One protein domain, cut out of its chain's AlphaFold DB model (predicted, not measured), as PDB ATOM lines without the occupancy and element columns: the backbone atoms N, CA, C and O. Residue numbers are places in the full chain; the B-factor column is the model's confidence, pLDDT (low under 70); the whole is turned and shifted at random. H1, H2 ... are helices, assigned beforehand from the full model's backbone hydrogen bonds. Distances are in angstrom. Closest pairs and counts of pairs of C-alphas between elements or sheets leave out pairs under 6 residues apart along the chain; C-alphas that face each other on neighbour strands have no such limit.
ATOM      1  N   ALA A  14     -12.431 -47.429  23.895       90.94
ATOM      2  CA  ALA A  14     -11.013 -47.765  23.987       90.94
ATOM      3  C   ALA A  14     -10.485 -48.440  22.711       90.94
ATOM      4  O   ALA A  14      -9.401 -48.096  22.245       90.94
ATOM      5  N   GLU A  15     -11.251 -49.357  22.109       93.75
ATOM      6  CA  GLU A  15     -10.848 -50.001  20.855       93.75
ATOM      7  C   GLU A  15     -10.821 -49.005  19.686       93.75
ATOM      8  O   GLU A  15      -9.869 -48.990  18.903       93.75
ATOM      9  N   CYS A  16     -11.818 -48.120  19.592       91.25
ATOM     10  CA  CYS A  16     -11.836 -47.053  18.590       91.25
ATOM     11  C   CYS A  16     -10.650 -46.098  18.749       91.25
ATOM     12  O   CYS A  16     -10.025 -45.738  17.753       91.25
ATOM     13  N   GLN A  17     -10.314 -45.717  19.981       92.50
ATOM     14  CA  GLN A  17      -9.194 -44.824  20.255       92.50
ATOM     15  C   GLN A  17      -7.852 -45.481  19.917       92.50
ATOM     16  O   GLN A  17      -7.048 -44.879  19.217       92.50
ATOM     17  N   ALA A  18      -7.662 -46.753  20.282       90.88
ATOM     18  CA  ALA A  18      -6.462 -47.507  19.927       90.88
ATOM     19  C   ALA A  18      -6.275 -47.624  18.405       90.88
ATOM     20  O   ALA A  18      -5.155 -47.542  17.902       90.88
ATOM     21  N   ARG A  19      -7.372 -47.778  17.648       91.12
ATOM     22  CA  ARG A  19      -7.315 -47.751  16.180       91.12
ATOM     23  C   ARG A  19      -7.012 -46.364  15.636       91.12
ATOM     24  O   ARG A  19      -6.320 -46.280  14.628       91.12
ATOM     25  N   LEU A  20      -7.502 -45.305  16.277       88.88
ATOM     26  CA  LEU A  20      -7.205 -43.926  15.890       88.88
ATOM     27  C   LEU A  20      -5.727 -43.585  16.124       88.88
ATOM     28  O   LEU A  20      -5.098 -42.979  15.265       88.88
ATOM     29  N   ASP A  21      -5.170 -44.035  17.247       87.94
ATOM     30  CA  ASP A  21      -3.770 -43.819  17.620       87.94
ATOM     31  C   ASP A  21      -2.803 -44.648  16.756       87.94
ATOM     32  O   ASP A  21      -1.654 -44.259  16.552       87.94
ATOM     33  N   ALA A  22      -3.266 -45.772  16.199       91.62
ATOM     34  CA  ALA A  22      -2.500 -46.578  15.248       91.62
ATOM     35  C   ALA A  22      -2.380 -45.928  13.856       91.62
ATOM     36  O   ALA A  22      -1.552 -46.353  13.043       91.62
ATOM     37  N   VAL A  23      -3.198 -44.915  13.554       90.38
ATOM     38  CA  VAL A  23      -3.137 -44.197  12.281       90.38
ATOM     39  C   VAL A  23      -1.945 -43.235  12.304       90.38
ATOM     40  O   VAL A  23      -1.795 -42.458  13.248       90.38
ATOM     41  N   PRO A  24      -1.096 -43.219  11.260       91.19
ATOM     42  CA  PRO A  24       0.010 -42.282  11.199       91.19
ATOM     43  C   PRO A  24      -0.466 -40.824  11.337       91.19
ATOM     44  O   PRO A  24      -1.460 -40.426  10.717       91.19
ATOM     45  N   PRO A  25       0.260 -39.966  12.075       84.31
ATOM     46  CA  PRO A  25      -0.178 -38.592  12.333       84.31
ATOM     47  C   PRO A  25      -0.327 -37.768  11.043       84.31
ATOM     48  O   PRO A  25      -1.165 -36.870  10.960       84.31
ATOM     49  N   TRP A  26       0.440 -38.099  10.000       87.00
ATOM     50  CA  TRP A  26       0.367 -37.428   8.703       87.00
ATOM     51  C   TRP A  26      -0.907 -37.767   7.916       87.00
ATOM     52  O   TRP A  26      -1.389 -36.917   7.167       87.00
ATOM     53  N   SER A  27      -1.500 -38.953   8.097       89.00
ATOM     54  CA  SER A  27      -2.710 -39.327   7.352       89.00
ATOM     55  C   SER A  27      -3.952 -38.560   7.803       89.00
ATOM     56  O   SER A  27      -4.786 -38.237   6.962       89.00
ATOM     57  N   LEU A  28      -4.044 -38.175   9.081       86.50
ATOM     58  CA  LEU A  28      -5.113 -37.287   9.556       86.50
ATOM     59  C   LEU A  28      -4.988 -35.887   8.939       86.50
ATOM     60  O   LEU A  28      -5.980 -35.317   8.487       86.50
ATOM     61  N   GLY A  29      -3.760 -35.365   8.845       87.12
ATOM     62  CA  GLY A  29      -3.485 -34.093   8.173       87.12
ATOM     63  C   GLY A  29      -3.833 -34.129   6.682       87.12
ATOM     64  O   GLY A  29      -4.474 -33.211   6.177       87.12
ATOM     65  N   MET A  30      -3.476 -35.213   5.987       89.88
ATOM     66  CA  MET A  30      -3.817 -35.411   4.574       89.88
ATOM     67  C   MET A  30      -5.324 -35.551   4.350       89.88
ATOM     68  O   MET A  30      -5.858 -34.909   3.450       89.88
ATOM     69  N   ALA A  31      -6.028 -36.327   5.178       92.38
ATOM     70  CA  ALA A  31      -7.480 -36.454   5.089       92.38
ATOM     71  C   ALA A  31      -8.181 -35.101   5.306       92.38
ATOM     72  O   ALA A  31      -9.067 -34.735   4.534       92.38
ATOM     73  N   GLY A  32      -7.732 -34.322   6.298       90.69
ATOM     74  CA  GLY A  32      -8.216 -32.960   6.530       90.69
ATOM     75  C   GLY A  32      -7.946 -32.024   5.349       90.69
ATOM     76  O   GLY A  32      -8.841 -31.294   4.930       90.69
ATOM     77  N   PHE A  33      -6.749 -32.087   4.758       89.62
ATOM     78  CA  PHE A  33      -6.391 -31.292   3.581       89.62
ATOM     79  C   PHE A  33      -7.234 -31.648   2.349       89.62
ATOM     80  O   PHE A  33      -7.707 -30.756   1.649       89.62
ATOM     81  N   VAL A  34      -7.474 -32.938   2.099       93.50
ATOM     82  CA  VAL A  34      -8.326 -33.392   0.990       93.50
ATOM     83  C   VAL A  34      -9.767 -32.923   1.193       93.50
ATOM     84  O   VAL A  34     -10.360 -32.371   0.267       93.50
ATOM     85  N   LEU A  35     -10.317 -33.069   2.403       94.31
ATOM     86  CA  LEU A  35     -11.662 -32.585   2.723       94.31
ATOM     87  C   LEU A  35     -11.774 -31.062   2.539       94.31
ATOM     88  O   LEU A  35     -12.759 -30.579   1.974       94.31
ATOM     89  N   TRP A  36     -10.752 -30.313   2.961       91.81
ATOM     90  CA  TRP A  36     -10.662 -28.867   2.756       91.81
ATOM     91  C   TRP A  36     -10.643 -28.501   1.268       91.81
ATOM     92  O   TRP A  36     -11.439 -27.674   0.830       91.81
ATOM     93  N   ALA A  37      -9.797 -29.158   0.470       90.56
ATOM     94  CA  ALA A  37      -9.662 -28.903  -0.964       90.56
ATOM     95  C   ALA A  37     -10.942 -29.229  -1.754       90.56
ATOM     96  O   ALA A  37     -11.316 -28.500  -2.674       90.56
ATOM     97  N   VAL A  38     -11.645 -30.299  -1.377       94.25
ATOM     98  CA  VAL A  38     -12.953 -30.636  -1.955       94.25
ATOM     99  C   VAL A  38     -13.980 -29.564  -1.585       94.25
ATOM    100  O   VAL A  38     -14.657 -29.037  -2.465       94.25
ATOM    101  N   SER A  39     -14.051 -29.164  -0.313       91.12
ATOM    102  CA  SER A  39     -14.978 -28.120   0.153       91.12
ATOM    103  C   SER A  39     -14.732 -26.771  -0.540       91.12
ATOM    104  O   SER A  39     -15.678 -26.109  -0.974       91.12
ATOM    105  N   PHE A  40     -13.462 -26.407  -0.734       91.69
ATOM    106  CA  PHE A  40     -13.040 -25.242  -1.512       91.69
ATOM    107  C   PHE A  40     -13.596 -25.288  -2.942       91.69
ATOM    108  O   PHE A  40     -14.268 -24.359  -3.386       91.69
ATOM    109  N   ARG A  41     -13.411 -26.421  -3.633       92.25
ATOM    110  CA  ARG A  41     -13.865 -26.621  -5.017       92.25
ATOM    111  C   ARG A  41     -15.386 -26.509  -5.174       92.25
ATOM    112  O   ARG A  41     -15.839 -26.026  -6.207       92.25
ATOM    113  N   TYR A  42     -16.158 -26.983  -4.193       94.94
ATOM    114  CA  TYR A  42     -17.623 -27.054  -4.284       94.94
ATOM    115  C   TYR A  42     -18.343 -25.761  -3.897       94.94
ATOM    116  O   TYR A  42     -19.451 -25.522  -4.369       94.94
ATOM    117  N   THR A  43     -17.754 -24.941  -3.031       94.06
ATOM    118  CA  THR A  43     -18.443 -23.768  -2.473       94.06
ATOM    119  C   THR A  43     -18.300 -22.511  -3.329       94.06
ATOM    120  O   THR A  43     -19.158 -21.638  -3.249       94.06
ATOM    121  N   GLY A  44     -17.252 -22.407  -4.155       89.56
ATOM    122  CA  GLY A  44     -17.032 -21.260  -5.048       89.56
ATOM    123  C   GLY A  44     -16.678 -19.946  -4.335       89.56
ATOM    124  O   GLY A  44     -16.643 -18.894  -4.968       89.56
ATOM    125  N   PHE A  45     -16.409 -19.983  -3.025       90.62
ATOM    126  CA  PHE A  45     -16.034 -18.821  -2.212       90.62
ATOM    127  C   PHE A  45     -14.512 -18.711  -2.051       90.62
ATOM    128  O   PHE A  45     -13.989 -18.746  -0.934       90.62
ATOM    129  N   ASP A  46     -13.793 -18.547  -3.162       88.88
ATOM    130  CA  ASP A  46     -12.325 -18.612  -3.177       88.88
ATOM    131  C   ASP A  46     -11.659 -17.637  -2.192       88.88
ATOM    132  O   ASP A  46     -10.705 -17.987  -1.494       88.88
ATOM    133  N   GLN A  47     -12.199 -16.420  -2.069       91.88
ATOM    134  CA  GLN A  47     -11.623 -15.372  -1.225       91.88
ATOM    135  C   GLN A  47     -11.694 -15.700   0.276       91.88
ATOM    136  O   GLN A  47     -10.741 -15.441   1.010       91.88
ATOM    137  N   VAL A  48     -12.796 -16.296   0.742       91.75
ATOM    138  CA  VAL A  48     -12.981 -16.644   2.162       91.75
ATOM    139  C   VAL A  48     -12.034 -17.779   2.548       91.75
ATOM    140  O   VAL A  48     -11.341 -17.703   3.562       91.75
ATOM    141  N   TYR A  49     -11.933 -18.799   1.699       92.00
ATOM    142  CA  TYR A  49     -11.029 -19.924   1.917       92.00
ATOM    143  C   TYR A  49      -9.555 -19.523   1.869       92.00
ATOM    144  O   TYR A  49      -8.762 -20.071   2.636       92.00
ATOM    145  N   LEU A  50      -9.179 -18.558   1.024       88.31
ATOM    146  CA  LEU A  50      -7.826 -18.004   1.013       88.31
ATOM    147  C   LEU A  50      -7.485 -17.382   2.374       88.31
ATOM    148  O   LEU A  50      -6.460 -17.720   2.959       88.31
ATOM    149  N   ILE A  51      -8.367 -16.525   2.902       93.25
ATOM    150  CA  ILE A  51      -8.165 -15.859   4.197       93.25
ATOM    151  C   ILE A  51      -8.027 -16.899   5.312       93.25
ATOM    152  O   ILE A  51      -7.060 -16.854   6.071       93.25
ATOM    153  N   PHE A  52      -8.934 -17.879   5.380       91.81
ATOM    154  CA  PHE A  52      -8.860 -18.930   6.396       91.81
ATOM    155  C   PHE A  52      -7.618 -19.809   6.247       91.81
ATOM    156  O   PHE A  52      -7.028 -20.182   7.256       91.81
ATOM    157  N   SER A  53      -7.185 -20.104   5.020       90.00
ATOM    158  CA  SER A  53      -5.967 -20.885   4.776       90.00
ATOM    159  C   SER A  53      -4.720 -20.124   5.229       90.00
ATOM    160  O   SER A  53      -3.854 -20.710   5.867       90.00
ATOM    161  N   VAL A  54      -4.644 -18.813   4.967       87.56
ATOM    162  CA  VAL A  54      -3.550 -17.954   5.449       87.56
ATOM    163  C   VAL A  54      -3.568 -17.855   6.974       87.56
ATOM    164  O   VAL A  54      -2.521 -18.000   7.599       87.56
ATOM    165  N   MET A  55      -4.740 -17.686   7.594       88.88
ATOM    166  CA  MET A  55      -4.858 -17.687   9.056       88.88
ATOM    167  C   MET A  55      -4.455 -19.037   9.658       88.88
ATOM    168  O   MET A  55      -3.668 -19.073  10.599       88.88
ATOM    169  N   ALA A  56      -4.934 -20.151   9.104       85.31
ATOM    170  CA  ALA A  56      -4.561 -21.492   9.546       85.31
ATOM    171  C   ALA A  56      -3.072 -21.778   9.321       85.31
ATOM    172  O   ALA A  56      -2.474 -22.510  10.097       85.31
ATOM    173  N   LEU A  57      -2.446 -21.190   8.301       85.12
ATOM    174  CA  LEU A  57      -1.009 -21.294   8.076       85.12
ATOM    175  C   LEU A  57      -0.219 -20.473   9.108       85.12
ATOM    176  O   LEU A  57       0.720 -20.995   9.700       85.12
ATOM    177  N   MET A  58      -0.622 -19.222   9.364       81.88
ATOM    178  CA  MET A  58       0.037 -18.333  10.330       81.88
ATOM    179  C   MET A  58      -0.094 -18.824  11.775       81.88
ATOM    180  O   MET A  58       0.889 -18.835  12.511       81.88
ATOM    181  N   PHE A  59      -1.298 -19.229  12.184       82.31
ATOM    182  CA  PHE A  59      -1.598 -19.646  13.559       82.31
ATOM    183  C   PHE A  59      -1.531 -21.160  13.763       82.31
ATOM    184  O   PHE A  59      -1.645 -21.646  14.887       82.31
ATOM    185  N   GLY A  60      -1.382 -21.925  12.685       78.25
ATOM    186  CA  GLY A  60      -1.374 -23.373  12.747       78.25
ATOM    187  C   GLY A  60      -0.056 -23.969  13.225       78.25
ATOM    188  O   GLY A  60       0.954 -23.285  13.422       78.25
ATOM    189  N   PRO A  61      -0.038 -25.303  13.351       68.94
ATOM    190  CA  PRO A  61       1.080 -26.049  13.912       68.94
ATOM    191  C   PRO A  61       2.368 -26.023  13.069       68.94
ATOM    192  O   PRO A  61       3.350 -26.623  13.494       68.94
ATOM    193  N   GLY A  62       2.378 -25.382  11.894       60.03
ATOM    194  CA  GLY A  62       3.523 -25.347  10.975       60.03
ATOM    195  C   GLY A  62       4.441 -24.129  11.124       60.03
ATOM    196  O   GLY A  62       5.653 -24.293  11.030       60.03
ATOM    197  N   LEU A  63       3.899 -22.932  11.385       58.97
ATOM    198  CA  LEU A  63       4.706 -21.709  11.563       58.97
ATOM    199  C   LEU A  63       4.834 -21.265  13.024       58.97
ATOM    200  O   LEU A  63       5.854 -20.690  13.390       58.97
ATOM    201  N   ALA A  64       3.850 -21.563  13.875       55.25
ATOM    202  CA  ALA A  64       3.824 -21.088  15.262       55.25
ATOM    203  C   ALA A  64       4.410 -22.082  16.288       55.25
ATOM    204  O   ALA A  64       4.442 -21.788  17.480       55.25
TER     205      ALA A  64
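Overview. This is residues 14 to 64 of the 210 residues of a protein of Polarella glacialis (UniProt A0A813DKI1). A short helix, H1, leads into a long one, H2, and H3 folds back beside H2 as a loose, open V. Residues 14 to 19 of H1 stick out beyond the beginning of H2. The class is all helix: 51 printed residues with three named helices, in the order H1, H2, H3, and no named strand. The whole is loose, with a radius of gyration of the C-alphas of 14.1 A, and flat, spanning 41 by 28 by 15 A.

Arrangement. H1, residues 14 to 21, is apart from H2, residues 25 to 43, and from H3, residues 46 to 59. H2 and H3 are close but not clearly touching; their closest C-alphas, of Phe 40 and Tyr 49, are 6.6 A apart. They run opposite ways at a shallow tilt of 24 degrees. Every O i to N i+4 pair is within hydrogen-bond range in H1 and H3, and 14 of 15 in H2.

Along the chain. H1 begins at C-alpha 14 (-11.013, -47.765, 23.987) and is 10.4 A long. H2 measures 27.8 A. H3 measures 19.9 A and ends at C-alpha 59 (-1.598, -19.646, 13.559).

Size, cuts and confidence. The C-alphas farthest apart, of Glu 15 and Gln 47, are 41.1 A apart. The printed part has no cut, and both links are tight. Residues 61 to 64 have pLDDT under 70.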